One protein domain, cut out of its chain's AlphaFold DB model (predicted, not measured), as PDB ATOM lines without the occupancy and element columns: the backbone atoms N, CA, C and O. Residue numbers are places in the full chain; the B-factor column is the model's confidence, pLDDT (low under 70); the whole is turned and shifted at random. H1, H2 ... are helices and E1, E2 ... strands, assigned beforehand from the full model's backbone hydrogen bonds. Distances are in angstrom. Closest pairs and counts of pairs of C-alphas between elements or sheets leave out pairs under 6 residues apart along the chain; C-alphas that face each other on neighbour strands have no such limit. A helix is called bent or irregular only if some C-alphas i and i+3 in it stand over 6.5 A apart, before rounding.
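AT A GLANCE: This is residues 21 to 137 of the 581 residues of the protein "VWFA domain-containing protein" of Chlorobi bacterium (UniProt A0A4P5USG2). With little regular structure, the model is elongated: a hairpin, E1 and E2, lies toward one end and a three-stranded antiparallel sheet, E3-E4-E5, toward the other, with one long loop, residues 42 to 71, between E2 and H2 and another, residues 81 to 106, between E3 and E4. Residues 34 to 39 stick out. The 117 printed residues, 39 in named elements, run H1 E1 E2 H2 E3 E4 H3 E5, a mixed class; the whole is only just loose, close to compact (radius of gyration of the C-alphas 16.6 A), spanning 56 by 34 by 27 A.

HOW THE PARTS SIT: H1, residues 21 to 24, touches no helix. E1, residues 32 to 35, and E2, residues 38 to 41, form a hairpin, N 33 and O 40 2.9 A apart. H2, residues 72 to 75, only grazes the sheet of E3, residues 76 to 80, E4, residues 107 to 113, and E5, residues 132 to 136. N 79 and O 110 are 2.7 A apart, N 109 and O 134 2.8 A. H3, residues 118 to 123, is irregular, C-alphas 119 and 122 being 8.9 A apart, with 0 of 2 O i to N i+4 and 1 of 3 O i to N i+3 pairs within hydrogen-bond range.

IN THESE COORDINATES: H1 begins at C-alpha 21 (-19.098, 39.250, 8.142). E4 is 19.4 A long; E5 ends at C-alpha 136 (-36.109, 28.836, -20.240).

THE WHOLE: The farthest C-alphas, Ser 37 and Asp 104, are 57.9 A apart. The printed part has no cut; links E2 to H2 and E3 to E4 are long. Residues 56 to 70 and 113 to 130 are among those under pLDDT 70.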
ATOM      1  N   ASP A  21     -18.313  39.670   6.971       74.62
ATOM      2  CA  ASP A  21     -19.098  39.250   8.142       74.62
ATOM      3  C   ASP A  21     -19.379  37.730   8.158       74.62
ATOM      4  O   ASP A  21     -19.408  37.108   9.218       74.62
ATOM      5  N   GLU A  22     -19.523  37.096   6.985       71.69
ATOM      6  CA  GLU A  22     -19.692  35.637   6.871       71.69
ATOM      7  C   GLU A  22     -18.393  34.883   7.184       71.69
ATOM      8  O   GLU A  22     -18.421  33.820   7.809       71.69
ATOM      9  N   LEU A  23     -17.246  35.446   6.787       70.81
ATOM     10  CA  LEU A  23     -15.922  34.900   7.092       70.81
ATOM     11  C   LEU A  23     -15.595  35.030   8.587       70.81
ATOM     12  O   LEU A  23     -15.139  34.070   9.206       70.81
ATOM     13  N   GLU A  24     -15.863  36.194   9.182       69.44
ATOM     14  CA  GLU A  24     -15.585  36.486  10.596       69.44
ATOM     15  C   GLU A  24     -16.450  35.656  11.547       69.44
ATOM     16  O   GLU A  24     -15.971  35.195  12.585       69.44
ATOM     17  N   LYS A  25     -17.705  35.393  11.168       65.12
ATOM     18  CA  LYS A  25     -18.621  34.517  11.916       65.12
ATOM     19  C   LYS A  25     -18.406  33.026  11.638       65.12
ATOM     20  O   LYS A  25     -19.154  32.209  12.172       65.12
ATOM     21  N   LEU A  26     -17.395  32.665  10.839       62.59
ATOM     22  CA  LEU A  26     -17.070  31.288  10.441       62.59
ATOM     23  C   LEU A  26     -18.241  30.552   9.766       62.59
ATOM     24  O   LEU A  26     -18.395  29.341   9.921       62.59
ATOM     25  N   ARG A  27     -19.070  31.286   9.016       63.38
ATOM     26  CA  ARG A  27     -20.213  30.754   8.253       63.38
ATOM     27  C   ARG A  27     -19.839  30.371   6.819       63.38
ATOM     28  O   ARG A  27     -20.556  29.615   6.169       63.38
ATOM     29  N   TRP A  28     -18.683  30.841   6.352       68.19
ATOM     30  CA  TRP A  28     -18.035  30.439   5.104       68.19
ATOM     31  C   TRP A  28     -16.652  29.815   5.394       68.19
ATOM     32  O   TRP A  28     -15.988  30.253   6.341       68.19
ATOM     33  N   PRO A  29     -16.177  28.811   4.620       69.12
ATOM     34  CA  PRO A  29     -14.848  28.236   4.816       69.12
ATOM     35  C   PRO A  29     -13.747  29.301   4.743       69.12
ATOM     36  O   PRO A  29     -13.685  30.033   3.756       69.12
ATOM     37  N   PRO A  30     -12.844  29.394   5.733       70.50
ATOM     38  CA  PRO A  30     -11.766  30.371   5.670       70.50
ATOM     39  C   PRO A  30     -10.893  30.102   4.443       70.50
ATOM     40  O   PRO A  30     -10.653  28.949   4.084       70.50
ATOM     41  N   GLU A  31     -10.375  31.152   3.810       76.12
ATOM     42  CA  GLU A  31      -9.472  30.978   2.666       76.12
ATOM     43  C   GLU A  31      -8.156  30.314   3.083       76.12
ATOM     44  O   GLU A  31      -7.569  29.563   2.303       76.12
ATOM     45  N   ARG A  32      -7.716  30.562   4.326       78.50
ATOM     46  CA  ARG A  32      -6.489  30.023   4.921       78.50
ATOM     47  C   ARG A  32      -6.680  29.659   6.387       78.50
ATOM     48  O   ARG A  32      -7.391  30.349   7.112       78.50
ATOM     49  N   ILE A  33      -5.985  28.622   6.846       73.69
ATOM     50  CA  ILE A  33      -5.931  28.223   8.260       73.69
ATOM     51  C   ILE A  33      -4.472  28.168   8.708       73.69
ATOM     52  O   ILE A  33      -3.622  27.650   7.988       73.69
ATOM     53  N   THR A  34      -4.184  28.676   9.909       74.81
ATOM     54  CA  THR A  34      -2.863  28.536  10.541       74.81
ATOM     55  C   THR A  34      -2.911  27.468  11.629       74.81
ATOM     56  O   THR A  34      -3.743  27.541  12.532       74.81
ATOM     57  N   PHE A  35      -2.011  26.489  11.559       73.25
ATOM     58  CA  PHE A  35      -1.862  25.427  12.552       73.25
ATOM     59  C   PHE A  35      -0.377  25.108  12.760       73.25
ATOM     60  O   PHE A  35       0.366  24.979  11.790       73.25
ATOM     61  N   ASN A  36       0.069  24.998  14.018       73.44
ATOM     62  CA  ASN A  36       1.480  24.786  14.383       73.44
ATOM     63  C   ASN A  36       2.452  25.718  13.636       73.44
ATOM     64  O   ASN A  36       3.448  25.273  13.070       73.44
ATOM     65  N   SER A  37       2.130  27.014  13.601       79.62
ATOM     66  CA  SER A  37       2.914  28.061  12.926       79.62
ATOM     67  C   SER A  37       3.013  27.948  11.396       79.62
ATOM     68  O   SER A  37       3.668  28.782  10.778       79.62
ATOM     69  N   ASN A  38       2.326  26.988  10.767       74.25
ATOM     70  CA  ASN A  38       2.226  26.862   9.313       74.25
ATOM     71  C   ASN A  38       0.846  27.314   8.830       74.25
ATOM     72  O   ASN A  38      -0.171  26.972   9.430       74.25
ATOM     73  N   THR A  39       0.811  28.078   7.737       79.31
ATOM     74  CA  THR A  39      -0.434  28.522   7.092       79.31
ATOM     75  C   THR A  39      -0.719  27.659   5.872       79.31
ATOM     76  O   THR A  39       0.164  27.448   5.046       79.31
ATOM     77  N   TYR A  40      -1.957  27.194   5.748       76.12
ATOM     78  CA  TYR A  40      -2.414  26.359   4.647       76.12
ATOM     79  C   TYR A  40      -3.588  27.020   3.932       76.12
ATOM     80  O   TYR A  40      -4.517  27.500   4.585       76.12
ATOM     81  N   ASP A  41      -3.558  27.007   2.600       76.81
ATOM     82  CA  ASP A  41      -4.691  27.409   1.770       76.81
ATOM     83  C   ASP A  41      -5.802  26.354   1.857       76.81
ATOM     84  O   ASP A  41      -5.547  25.151   1.804       76.81
ATOM     85  N   VAL A  42      -7.041  26.817   1.992       74.00
ATOM     86  CA  VAL A  42      -8.232  25.976   2.132       74.00
ATOM     87  C   VAL A  42      -9.152  26.199   0.939       74.00
ATOM     88  O   VAL A  42      -9.186  25.362   0.045       74.00
ATOM     89  N   CYS A  43      -9.855  27.328   0.866       75.44
ATOM     90  CA  CYS A  43     -10.721  27.671  -0.264       75.44
ATOM     91  C   CYS A  43     -10.500  29.136  -0.656       75.44
ATOM     92  O   CYS A  43     -11.308  30.002  -0.345       75.44
ATOM     93  N   VAL A  44      -9.358  29.421  -1.287       81.12
ATOM     94  CA  VAL A  44      -8.990  30.782  -1.716       81.12
ATOM     95  C   VAL A  44      -9.905  31.232  -2.856       81.12
ATOM     96  O   VAL A  44      -9.909  30.600  -3.915       81.12
ATOM     97  N   LEU A  45     -10.680  32.297  -2.656       79.69
ATOM     98  CA  LEU A  45     -11.555  32.872  -3.678       79.69
ATOM     99  C   LEU A  45     -10.771  33.853  -4.578       79.69
ATOM    100  O   LEU A  45      -9.710  34.340  -4.182       79.69
ATOM    101  N   PRO A  46     -11.256  34.163  -5.798       83.12
ATOM    102  CA  PRO A  46     -12.474  33.665  -6.442       83.12
ATOM    103  C   PRO A  46     -12.324  32.251  -7.017       83.12
ATOM    104  O   PRO A  46     -11.253  31.844  -7.471       83.12
ATOM    105  N   LYS A  47     -13.437  31.515  -7.071       79.06
ATOM    106  CA  LYS A  47     -13.537  30.214  -7.743       79.06
ATOM    107  C   LYS A  47     -14.534  30.265  -8.895       79.06
ATOM    108  O   LYS A  47     -15.332  31.186  -9.037       79.06
ATOM    109  N   TRP A  48     -14.453  29.268  -9.768       78.62
ATOM    110  CA  TRP A  48     -15.429  29.067 -10.832       78.62
ATOM    111  C   TRP A  48     -16.715  28.440 -10.267       78.62
ATOM    112  O   TRP A  48     -16.624  27.451  -9.548       78.62
ATOM    113  N   VAL A  49     -17.895  28.962 -10.644       73.69
ATOM    114  CA  VAL A  49     -19.266  28.555 -10.204       73.69
ATOM    115  C   VAL A  49     -19.598  27.060 -10.230       73.69
ATOM    116  O   VAL A  49     -20.564  26.654  -9.590       73.69
ATOM    117  N   GLY A  50     -18.846  26.241 -10.965       72.88
ATOM    118  CA  GLY A  50     -19.046  24.790 -11.033       72.88
ATOM    119  C   GLY A  50     -17.908  23.951 -10.443       72.88
ATOM    120  O   GLY A  50     -17.860  22.753 -10.723       72.88
ATOM    121  N   ASP A  51     -16.980  24.550  -9.681       78.06
ATOM    122  CA  ASP A  51     -15.762  23.888  -9.189       78.06
ATOM    123  C   ASP A  51     -16.060  22.558  -8.473       78.06
ATOM    124  O   ASP A  51     -16.883  22.451  -7.564       78.06
ATOM    125  N   THR A  52     -15.387  21.500  -8.918       75.44
ATOM    126  CA  THR A  52     -15.652  20.124  -8.494       75.44
ATOM    127  C   THR A  52     -14.779  19.668  -7.330       75.44
ATOM    128  O   THR A  52     -14.922  18.533  -6.863       75.44
ATOM    129  N   THR A  53     -13.887  20.535  -6.848       75.75
ATOM    130  CA  THR A  53     -12.933  20.226  -5.785       75.75
ATOM    131  C   THR A  53     -13.656  19.923  -4.468       75.75
ATOM    132  O   THR A  53     -14.495  20.695  -4.010       75.75
ATOM    133  N   ASN A  54     -13.321  18.788  -3.842       72.75
ATOM    134  CA  ASN A  54     -13.726  18.488  -2.466       72.75
ATOM    135  C   ASN A  54     -12.735  19.147  -1.508       72.75
ATOM    136  O   ASN A  54     -11.637  18.632  -1.282       72.75
ATOM    137  N   TYR A  55     -13.120  20.281  -0.947       70.06
ATOM    138  CA  TYR A  55     -12.320  20.990   0.037       70.06
ATOM    139  C   TYR A  55     -12.380  20.272   1.393       70.06
ATOM    140  O   TYR A  55     -13.410  19.712   1.774       70.06
ATOM    141  N   LEU A  56     -11.250  20.287   2.112       61.50
ATOM    142  CA  LEU A  56     -11.080  19.804   3.493       61.50
ATOM    143  C   LEU A  56     -11.138  18.278   3.734       61.50
ATOM    144  O   LEU A  56     -10.927  17.849   4.864       61.50
ATOM    145  N   GLN A  57     -11.326  17.434   2.711       54.41
ATOM    146  CA  GLN A  57     -11.470  15.981   2.928       54.41
ATOM    147  C   GLN A  57     -10.142  15.205   3.089       54.41
ATOM    148  O   GLN A  57     -10.122  14.219   3.816       54.41
ATOM    149  N   LYS A  58      -9.043  15.616   2.431       48.38
ATOM    150  CA  LYS A  58      -7.763  14.857   2.409       48.38
ATOM    151  C   LYS A  58      -6.549  15.565   3.023       48.38
ATOM    152  O   LYS A  58      -5.596  14.903   3.404       48.38
ATOM    153  N   GLN A  59      -6.541  16.897   3.095       50.75
ATOM    154  CA  GLN A  59      -5.359  17.663   3.534       50.75
ATOM    155  C   GLN A  59      -5.236  17.808   5.062       50.75
ATOM    156  O   GLN A  59      -4.161  18.145   5.549       50.75
ATOM    157  N   PHE A  60      -6.305  17.529   5.815       56.56
ATOM    158  CA  PHE A  60      -6.367  17.742   7.267       56.56
ATOM    159  C   PHE A  60      -7.064  16.583   8.000       56.56
ATOM    160  O   PHE A  60      -7.853  16.809   8.915       56.56
ATOM    161  N   GLU A  61      -6.798  15.334   7.598       52.97
ATOM    162  CA  GLU A  61      -7.397  14.127   8.209       52.97
ATOM    163  C   GLU A  61      -7.250  14.087   9.745       52.97
ATOM    164  O   GLU A  61      -8.137  13.598  10.438       52.97
ATOM    165  N   PHE A  62      -6.189  14.691  10.292       56.28
ATOM    166  CA  PHE A  62      -5.918  14.795  11.731       56.28
ATOM    167  C   PHE A  62      -6.878  15.717  12.517       56.28
ATOM    168  O   PHE A  62      -6.773  15.790  13.739       56.28
ATOM    169  N   LEU A  63      -7.801  16.425  11.849       51.75
ATOM    170  CA  LEU A  63      -8.808  17.300  12.472       51.75
ATOM    171  C   LEU A  63     -10.238  16.709  12.465       51.75
ATOM    172  O   LEU A  63     -11.187  17.401  12.844       51.75
ATOM    173  N   GLN A  64     -10.438  15.448  12.064       53.44
ATOM    174  CA  GLN A  64     -11.761  14.807  12.138       53.44
ATOM    175  C   GLN A  64     -12.076  14.381  13.585       53.44
ATOM    176  O   GLN A  64     -11.254  13.690  14.188       53.44
ATOM    177  N   PRO A  65     -13.215  14.804  14.181       49.00
ATOM    178  CA  PRO A  65     -14.516  15.020  13.534       49.00
ATOM    179  C   PRO A  65     -15.010  16.488  13.508       49.00
ATOM    180  O   PRO A  65     -16.212  16.731  13.483       49.00
ATOM    181  N   LEU A  66     -14.119  17.486  13.522       49.69
ATOM    182  CA  LEU A  66     -14.482  18.899  13.744       49.69
ATOM    183  C   LEU A  66     -14.700  19.747  12.469       49.69
ATOM    184  O   LEU A  66     -14.795  20.970  12.584       49.69
ATOM    185  N   ILE A  67     -14.744  19.158  11.264       53.94
ATOM    186  CA  ILE A  67     -14.721  19.924   9.999       53.94
ATOM    187  C   ILE A  67     -15.810  19.476   9.006       53.94
ATOM    188  O   ILE A  67     -15.923  18.298   8.675       53.94
ATOM    189  N   CYS A  68     -16.580  20.440   8.487       55.53
ATOM    190  CA  CYS A  68     -17.507  20.274   7.362       55.53
ATOM    191  C   CYS A  68     -16.735  20.126   6.033       55.53
ATOM    192  O   CYS A  68     -15.811  20.897   5.776       55.53
ATOM    193  N   SER A  69     -17.111  19.177   5.161       61.25
ATOM    194  CA  SER A  69     -16.569  19.120   3.790       61.25
ATOM    195  C   SER A  69     -17.409  19.967   2.836       61.25
ATOM    196  O   SER A  69     -18.623  20.108   3.009       61.25
ATOM    197  N   TYR A  70     -16.755  20.541   1.828       66.00
ATOM    198  CA  TYR A  70     -17.393  21.468   0.902       66.00
ATOM    199  C   TYR A  70     -17.036  21.162  -0.549       66.00
ATOM    200  O   TYR A  70     -15.883  20.873  -0.870       66.00
ATOM    201  N   ASN A  71     -18.039  21.213  -1.424       72.81
ATOM    202  CA  ASN A  71     -17.897  20.968  -2.854       72.81
ATOM    203  C   ASN A  71     -18.962  21.773  -3.607       72.81
ATOM    204  O   ASN A  71     -20.156  21.535  -3.405       72.81
ATOM    205  N   PHE A  72     -18.541  22.685  -4.484       71.75
ATOM    206  CA  PHE A  72     -19.474  23.510  -5.250       71.75
ATOM    207  C   PHE A  72     -20.308  22.632  -6.210       71.75
ATOM    208  O   PHE A  72     -21.535  22.577  -6.146       71.75
ATOM    209  N   ASN A  73     -19.676  21.781  -7.011       69.88
ATOM    210  CA  ASN A  73     -20.374  20.849  -7.906       69.88
ATOM    211  C   ASN A  73     -21.455  19.975  -7.235       69.88
ATOM    212  O   ASN A  73     -22.487  19.702  -7.849       69.88
ATOM    213  N   LYS A  74     -21.275  19.565  -5.980       68.19
ATOM    214  CA  LYS A  74     -22.274  18.739  -5.292       68.19
ATOM    215  C   LYS A  74     -23.312  19.554  -4.537       68.19
ATOM    216  O   LYS A  74     -24.491  19.234  -4.625       68.19
ATOM    217  N   TRP A  75     -22.892  20.590  -3.816       68.69
ATOM    218  CA  TRP A  75     -23.734  21.200  -2.785       68.69
ATOM    219  C   TRP A  75     -24.050  22.673  -3.029       68.69
ATOM    220  O   TRP A  75     -24.975  23.172  -2.400       68.69
ATOM    221  N   THR A  76     -23.370  23.364  -3.956       70.81
ATOM    222  CA  THR A  76     -23.702  24.768  -4.248       70.81
ATOM    223  C   THR A  76     -23.212  25.323  -5.592       70.81
ATOM    224  O   THR A  76     -22.106  25.052  -6.041       70.81
ATOM    225  N   GLY A  77     -24.021  26.142  -6.259       75.50
ATOM    226  CA  GLY A  77     -23.658  26.804  -7.516       75.50
ATOM    227  C   GLY A  77     -24.616  26.494  -8.663       75.50
ATOM    228  O   GLY A  77     -25.656  25.867  -8.473       75.50
ATOM    229  N   PHE A  78     -24.258  26.942  -9.867       79.31
ATOM    230  CA  PHE A  78     -25.169  26.962 -11.015       79.31
ATOM    231  C   PHE A  78     -25.305  25.595 -11.704       79.31
ATOM    232  O   PHE A  78     -24.315  24.867 -11.863       79.31
ATOM    233  N   ARG A  79     -26.520  25.261 -12.143       81.69
ATOM    234  CA  ARG A  79     -26.861  24.051 -12.896       81.69
ATOM    235  C   ARG A  79     -27.692  24.381 -14.126       81.69
ATOM    236  O   ARG A  79     -28.539  25.271 -14.092       81.69
ATOM    237  N   ILE A  80     -27.480  23.593 -15.176       84.88
ATOM    238  CA  ILE A  80     -28.401  23.475 -16.306       84.88
ATOM    239  C   ILE A  80     -28.826  22.018 -16.421       84.88
ATOM    240  O   ILE A  80     -27.975  21.131 -16.495       84.88
ATOM    241  N   ASP A  81     -30.134  21.766 -16.411       85.88
ATOM    242  CA  ASP A  81     -30.719  20.421 -16.413       85.88
ATOM    243  C   ASP A  81     -30.121  19.522 -15.310       85.88
ATOM    244  O   ASP A  81     -29.781  18.361 -15.541       85.88
ATOM    245  N   GLY A  82     -29.926  20.086 -14.111       80.62
ATOM    246  CA  GLY A  82     -29.325  19.408 -12.956       80.62
ATOM    247  C   GLY A  82     -27.808  19.188 -13.047       80.62
ATOM    248  O   GLY A  82     -27.196  18.722 -12.087       80.62
ATOM    249  N   ASN A  83     -27.170  19.549 -14.164       84.69
ATOM    250  CA  ASN A  83     -25.736  19.367 -14.367       84.69
ATOM    251  C   ASN A  83     -24.954  20.661 -14.086       84.69
ATOM    252  O   ASN A  83     -25.364  21.735 -14.527       84.69
ATOM    253  N   PRO A  84     -23.808  20.585 -13.387       80.69
ATOM    254  CA  PRO A  84     -22.864  21.692 -13.250       80.69
ATOM    255  C   PRO A  84     -22.410  22.218 -14.610       80.69
ATOM    256  O   PRO A  84     -22.320  21.469 -15.584       80.69
ATOM    257  N   LEU A  85     -22.080  23.508 -14.662       78.62
ATOM    258  CA  LEU A  85     -21.489  24.096 -15.861       78.62
ATOM    259  C   LEU A  85     -20.202  23.343 -16.271       78.62
ATOM    260  O   LEU A  85     -19.522  22.774 -15.419       78.62
ATOM    261  N   PRO A  86     -19.811  23.358 -17.555       82.06
ATOM    262  CA  PRO A  86     -18.474  22.958 -17.977       82.06
ATOM    263  C   PRO A  86     -17.405  23.890 -17.394       82.06
ATOM    264  O   PRO A  86     -17.594  25.112 -17.343       82.06
ATOM    265  N   ASN A  87     -16.266  23.322 -16.984       82.31
ATOM    266  CA  ASN A  87     -15.167  24.102 -16.417       82.31
ATOM    267  C   ASN A  87     -14.599  25.071 -17.458       82.31
ATOM    268  O   ASN A  87     -13.943  24.664 -18.414       82.31
ATOM    269  N   SER A  88     -14.864  26.355 -17.243       74.62
ATOM    270  CA  SER A  88     -14.428  27.476 -18.082       74.62
ATOM    271  C   SER A  88     -13.483  28.423 -17.335       74.62
ATOM    272  O   SER A  88     -13.084  29.450 -17.878       74.62
ATOM    273  N   GLY A  89     -13.095  28.075 -16.103       81.06
ATOM    274  CA  GLY A  89     -12.341  28.953 -15.216       81.06
ATOM    275  C   GLY A  89     -13.178  30.096 -14.628       81.06
ATOM    276  O   GLY A  89     -14.388  30.217 -14.840       81.06
ATOM    277  N   TYR A  90     -12.525  30.928 -13.815       80.88
ATOM    278  CA  TYR A  90     -13.144  32.123 -13.246       80.88
ATOM    279  C   TYR A  90     -13.379  33.174 -14.342       80.88
ATOM    280  O   TYR A  90     -12.455  33.515 -15.077       80.88
ATOM    281  N   ASN A  91     -14.602  33.712 -14.419       74.69
ATOM    282  CA  ASN A  91     -14.943  34.838 -15.285       74.69
ATOM    283  C   ASN A  91     -15.409  36.022 -14.428       74.69
ATOM    284  O   ASN A  91     -16.477  35.969 -13.819       74.69
ATOM    285  N   SER A  92     -14.630  37.105 -14.426       77.25
ATOM    286  CA  SER A  92     -14.922  38.325 -13.662       77.25
ATOM    287  C   SER A  92     -16.154  39.094 -14.143       77.25
ATOM    288  O   SER A  92     -16.677  39.914 -13.400       77.25
ATOM    289  N   SER A  93     -16.639  38.828 -15.360       76.06
ATOM    290  CA  SER A  93     -17.867  39.424 -15.908       76.06
ATOM    291  C   SER A  93     -19.127  38.613 -15.584       76.06
ATOM    292  O   SER A  93     -20.212  38.988 -16.017       76.06
ATOM    293  N   HIS A  94     -18.995  37.483 -14.876       70.62
ATOM    294  CA  HIS A  94     -20.103  36.597 -14.489       70.62
ATOM    295  C   HIS A  94     -20.979  36.103 -15.659       70.62
ATOM    296  O   HIS A  94     -22.147  35.771 -15.472       70.62
ATOM    297  N   SER A  95     -20.415  36.026 -16.868       75.06
ATOM    298  CA  SER A  95     -21.122  35.607 -18.082       75.06
ATOM    299  C   SER A  95     -20.571  34.284 -18.612       75.06
ATOM    300  O   SER A  95     -19.361  34.131 -18.782       75.06
ATOM    301  N   TYR A  96     -21.457  33.334 -18.913       75.69
ATOM    302  CA  TYR A  96     -21.104  31.995 -19.388       75.69
ATOM    303  C   TYR A  96     -21.847  31.675 -20.684       75.69
ATOM    304  O   TYR A  96     -23.035  31.958 -20.810       75.69
ATOM    305  N   THR A  97     -21.149  31.072 -21.646       78.06
ATOM    306  CA  THR A  97     -21.715  30.684 -22.946       78.06
ATOM    307  C   THR A  97     -21.639  29.174 -23.112       78.06
ATOM    308  O   THR A  97     -20.606  28.566 -22.832       78.06
ATOM    309  N   LEU A  98     -22.740  28.566 -23.556       74.94
ATOM    310  CA  LEU A  98     -22.907  27.118 -23.652       74.94
ATOM    311  C   LEU A  98     -23.591  26.771 -24.971       74.94
ATOM    312  O   LEU A  98     -24.499  27.477 -25.403       74.94
ATOM    313  N   ASN A  99     -23.179  25.658 -25.571       78.00
ATOM    314  CA  ASN A  99     -23.853  25.068 -26.721       78.00
ATOM    315  C   ASN A  99     -24.649  23.857 -26.235       78.00
ATOM    316  O   ASN A  99     -24.063  22.925 -25.686       78.00
ATOM    317  N   ILE A 100     -25.967  23.884 -26.417       73.62
ATOM    318  CA  ILE A 100     -26.884  22.835 -25.963       73.62
ATOM    319  C   ILE A 100     -27.747  22.410 -27.151       73.62
ATOM    320  O   ILE A 100     -28.254  23.258 -27.884       73.62
ATOM    321  N   GLU A 101     -27.889  21.103 -27.359       76.38
ATOM    322  CA  GLU A 101     -28.759  20.542 -28.395       76.38
ATOM    323  C   GLU A 101     -30.228  20.591 -27.943       76.38
ATOM    324  O   GLU A 101     -30.538  20.344 -26.776       76.38
ATOM    325  N   GLY A 102     -31.140  20.951 -28.849       71.50
ATOM    326  CA  GLY A 102     -32.567  21.054 -28.536       71.50
ATOM    327  C   GLY A 102     -33.173  19.687 -28.210       71.50
ATOM    328  O   GLY A 102     -33.025  18.750 -28.986       71.50
ATOM    329  N   ALA A 103     -33.867  19.580 -27.074       69.31
ATOM    330  CA  ALA A 103     -34.418  18.319 -26.561       69.31
ATOM    331  C   ALA A 103     -35.951  18.351 -26.356       69.31
ATOM    332  O   ALA A 103     -36.468  17.604 -25.527       69.31
ATOM    333  N   ASP A 104     -36.667  19.253 -27.044       71.25
ATOM    334  CA  ASP A 104     -38.130  19.468 -26.955       71.25
ATOM    335  C   ASP A 104     -38.694  19.666 -25.529       71.25
ATOM    336  O   ASP A 104     -39.895  19.548 -25.280       71.25
ATOM    337  N   LYS A 105     -37.832  20.046 -24.584       81.88
ATOM    338  CA  LYS A 105     -38.168  20.390 -23.199       81.88
ATOM    339  C   LYS A 105     -37.556  21.747 -22.822       81.88
ATOM    340  O   LYS A 105     -36.521  22.112 -23.385       81.88
ATOM    341  N   PRO A 106     -38.164  22.511 -21.895       82.31
ATOM    342  CA  PRO A 106     -37.528  23.701 -21.336       82.31
ATOM    343  C   PRO A 106     -36.189  23.347 -20.680       82.31
ATOM    344  O   PRO A 106     -36.079  22.299 -20.042       82.31
ATOM    345  N   LEU A 107     -35.199  24.231 -20.806       85.25
ATOM    346  CA  LEU A 107     -33.944  24.124 -20.063       85.25
ATOM    347  C   LEU A 107     -34.205  24.524 -18.615       85.25
ATOM    348  O   LEU A 107     -34.656  25.646 -18.365       85.25
ATOM    349  N   ALA A 108     -33.924  23.629 -17.673       87.56
ATOM    350  CA  ALA A 108     -34.008  23.931 -16.250       87.56
ATOM    351  C   ALA A 108     -32.723  24.631 -15.800       87.56
ATOM    352  O   ALA A 108     -31.626  24.146 -16.062       87.56
ATOM    353  N   LEU A 109     -32.858  25.767 -15.124       85.75
ATOM    354  CA  LEU A 109     -31.757  26.508 -14.521       85.75
ATOM    355  C   LEU A 109     -31.911  26.450 -13.010       85.75
ATOM    356  O   LEU A 109     -32.997  26.731 -12.504       85.75
ATOM    357  N   GLU A 110     -30.840  26.114 -12.300       82.44
ATOM    358  CA  GLU A 110     -30.861  26.044 -10.839       82.44
ATOM    359  C   GLU A 110     -29.609  26.694 -10.248       82.44
ATOM    360  O   GLU A 110     -28.511  26.571 -10.788       82.44
ATOM    361  N   ILE A 111     -29.769  27.364  -9.114       79.31
ATOM    362  CA  ILE A 111     -28.693  27.774  -8.218       79.31
ATOM    363  C   ILE A 111     -28.923  27.000  -6.927       79.31
ATOM    364  O   ILE A 111     -29.975  27.130  -6.304       79.31
ATOM    365  N   ILE A 112     -27.973  26.133  -6.580       76.62
ATOM    366  CA  ILE A 112     -28.040  25.350  -5.345       76.62
ATOM    367  C   ILE A 112     -27.381  26.154  -4.219       76.62
ATOM    368  O   ILE A 112     -26.218  26.543  -4.346       76.62
ATOM    369  N   ASP A 113     -28.089  26.329  -3.104       68.81
ATOM    370  CA  ASP A 113     -27.630  27.102  -1.943       68.81
ATOM    371  C   ASP A 113     -27.572  26.212  -0.689       68.81
ATOM    372  O   ASP A 113     -28.434  26.269   0.193       68.81
ATOM    373  N   SER A 114     -26.611  25.277  -0.625       63.12
ATOM    374  CA  SER A 114     -26.573  24.252   0.435       63.12
ATOM    375  C   SER A 114     -25.172  23.818   0.896       63.12
ATOM    376  O   SER A 114     -24.167  23.947   0.199       63.12
ATOM    377  N   LEU A 115     -25.121  23.245   2.105       57.53
ATOM    378  CA  LEU A 115     -23.949  22.608   2.723       57.53
ATOM    379  C   LEU A 115     -24.311  21.258   3.363       57.53
ATOM    380  O   LEU A 115     -25.458  21.053   3.757       57.53
ATOM    381  N   ILE A 116     -23.330  20.361   3.548       52.59
ATOM    382  CA  ILE A 116     -23.491  19.136   4.358       52.59
ATOM    383  C   ILE A 116     -22.791  19.274   5.716       52.59
ATOM    384  O   ILE A 116     -21.588  19.521   5.795       52.59
ATOM    385  N   ASP A 117     -23.554  19.034   6.785       52.56
ATOM    386  CA  ASP A 117     -23.068  18.877   8.160       52.56
ATOM    387  C   ASP A 117     -22.736  17.395   8.437       52.56
ATOM    388  O   ASP A 117     -23.631  16.558   8.556       52.56
ATOM    389  N   TYR A 118     -21.445  17.059   8.551       47.59
ATOM    390  CA  TYR A 118     -20.982  15.682   8.788       47.59
ATOM    391  C   TYR A 118     -21.351  15.125  10.165       47.59
ATOM    392  O   TYR A 118     -21.339  13.906  10.330       47.59
ATOM    393  N   LEU A 119     -21.694  15.976  11.138       48.19
ATOM    394  CA  LEU A 119     -22.118  15.532  12.469       48.19
ATOM    395  C   LEU A 119     -23.569  15.026  12.475       48.19
ATOM    396  O   LEU A 119     -23.999  14.420  13.450       48.19
ATOM    397  N   ASN A 120     -24.330  15.258  11.398       52.22
ATOM    398  CA  ASN A 120     -25.743  14.892  11.281       52.22
ATOM    399  C   ASN A 120     -26.063  14.318   9.888       52.22
ATOM    400  O   ASN A 120     -26.974  14.802   9.212       52.22
ATOM    401  N   GLN A 121     -25.315  13.294   9.456       48.19
ATOM    402  CA  GLN A 121     -25.449  12.684   8.119       48.19
ATOM    403  C   GLN A 121     -26.878  12.208   7.796       48.19
ATOM    404  O   GLN A 121     -27.295  12.288   6.642       48.19
ATOM    405  N   ASP A 122     -27.663  11.826   8.807       50.53
ATOM    406  CA  ASP A 122     -29.044  11.350   8.644       50.53
ATOM    407  C   ASP A 122     -30.060  12.458   8.299       50.53
ATOM    408  O   ASP A 122     -31.209  12.163   7.973       50.53
ATOM    409  N   LYS A 123     -29.671  13.742   8.369       48.91
ATOM    410  CA  LYS A 123     -30.565  14.886   8.098       48.91
ATOM    411  C   LYS A 123     -30.399  15.505   6.704       48.91
ATOM    412  O   LYS A 123     -31.143  16.424   6.376       48.91
ATOM    413  N   GLY A 124     -29.472  15.000   5.885       50.22
ATOM    414  CA  GLY A 124     -29.210  15.523   4.538       50.22
ATOM    415  C   GLY A 124     -28.578  16.930   4.516       50.22
ATOM    416  O   GLY A 124     -28.260  17.488   5.572       50.22
ATOM    417  N   PRO A 125     -28.336  17.507   3.320       52.06
ATOM    418  CA  PRO A 125     -27.810  18.865   3.186       52.06
ATOM    419  C   PRO A 125     -28.735  19.886   3.864       52.06
ATOM    420  O   PRO A 125     -29.952  19.848   3.692       52.06
ATOM    421  N   ARG A 126     -28.158  20.811   4.639       52.50
ATOM    422  CA  ARG A 126     -28.896  21.913   5.267       52.50
ATOM    423  C   ARG A 126     -28.842  23.128   4.346       52.50
ATOM    424  O   ARG A 126     -27.781  23.729   4.180       52.50
ATOM    425  N   ALA A 127     -29.984  23.478   3.766       49.31
ATOM    426  CA  ALA A 127     -30.178  24.702   2.996       49.31
ATOM    427  C   ALA A 127     -30.819  25.766   3.902       49.31
ATOM    428  O   ALA A 127     -31.827  25.488   4.550       49.31
ATOM    429  N   TYR A 128     -30.227  26.960   3.982       53.31
ATOM    430  CA  TYR A 128     -30.860  28.116   4.641       53.31
ATOM    431  C   TYR A 128     -31.551  29.016   3.614       53.31
ATOM    432  O   TYR A 128     -32.671  29.471   3.836       53.31
ATOM    433  N   TYR A 129     -30.903  29.219   2.465       56.00
ATOM    434  CA  TYR A 129     -31.516  29.818   1.289       56.00
ATOM    435  C   TYR A 129     -32.229  28.734   0.483       56.00
ATOM    436  O   TYR A 129     -31.792  27.584   0.426       56.00
ATOM    437  N   SER A 130     -33.373  29.085  -0.097       60.53
ATOM    438  CA  SER A 130     -34.052  28.190  -1.030       60.53
ATOM    439  C   SER A 130     -33.315  28.233  -2.356       60.53
ATOM    440  O   SER A 130     -33.126  29.328  -2.880       60.53
ATOM    441  N   ASN A 131     -32.980  27.064  -2.908       70.19
ATOM    442  CA  ASN A 131     -32.444  26.971  -4.263       70.19
ATOM    443  C   ASN A 131     -33.293  27.828  -5.208       70.19
ATOM    444  O   ASN A 131     -34.522  27.685  -5.250       70.19
ATOM    445  N   ASN A 132     -32.657  28.699  -5.982       77.44
ATOM    446  CA  ASN A 132     -33.364  29.409  -7.034       77.44
ATOM    447  C   ASN A 132     -33.463  28.494  -8.246       77.44
ATOM    448  O   ASN A 132     -32.449  28.015  -8.745       77.44
ATOM    449  N   SER A 133     -34.673  28.266  -8.741       82.12
ATOM    450  CA  SER A 133     -34.882  27.509  -9.969       82.12
ATOM    451  C   SER A 133     -35.772  28.269 -10.940       82.12
ATOM    452  O   SER A 133     -36.619  29.079 -10.563       82.12
ATOM    453  N   GLY A 134     -35.545  28.028 -12.223       85.31
ATOM    454  CA  GLY A 134     -36.302  28.616 -13.312       85.31
ATOM    455  C   GLY A 134     -36.216  27.743 -14.550       85.31
ATOM    456  O   GLY A 134     -35.447  26.784 -14.610       85.31
ATOM    457  N   GLN A 135     -37.021  28.067 -15.554       88.00
ATOM    458  CA  GLN A 135     -36.976  27.381 -16.837       88.00
ATOM    459  C   GLN A 135     -36.926  28.396 -17.968       88.00
ATOM    460  O   GLN A 135     -37.641  29.397 -17.948       88.00
ATOM    461  N   ILE A 136     -36.107  28.107 -18.976       79.69
ATOM    462  CA  ILE A 136     -36.109  28.836 -20.240       79.69
ATOM    463  C   ILE A 136     -36.647  27.902 -21.314       79.69
ATOM    464  O   ILE A 136     -36.063  26.861 -21.613       79.69
ATOM    465  N   LYS A 137     -37.768  28.291 -21.919       77.12
ATOM    466  CA  LYS A 137     -38.289  27.649 -23.121       77.12
ATOM    467  C   LYS A 137     -37.894  28.491 -24.326       77.12
ATOM    468  O   LYS A 137     -38.317  29.636 -24.445       77.12
TER     469      LYS A 137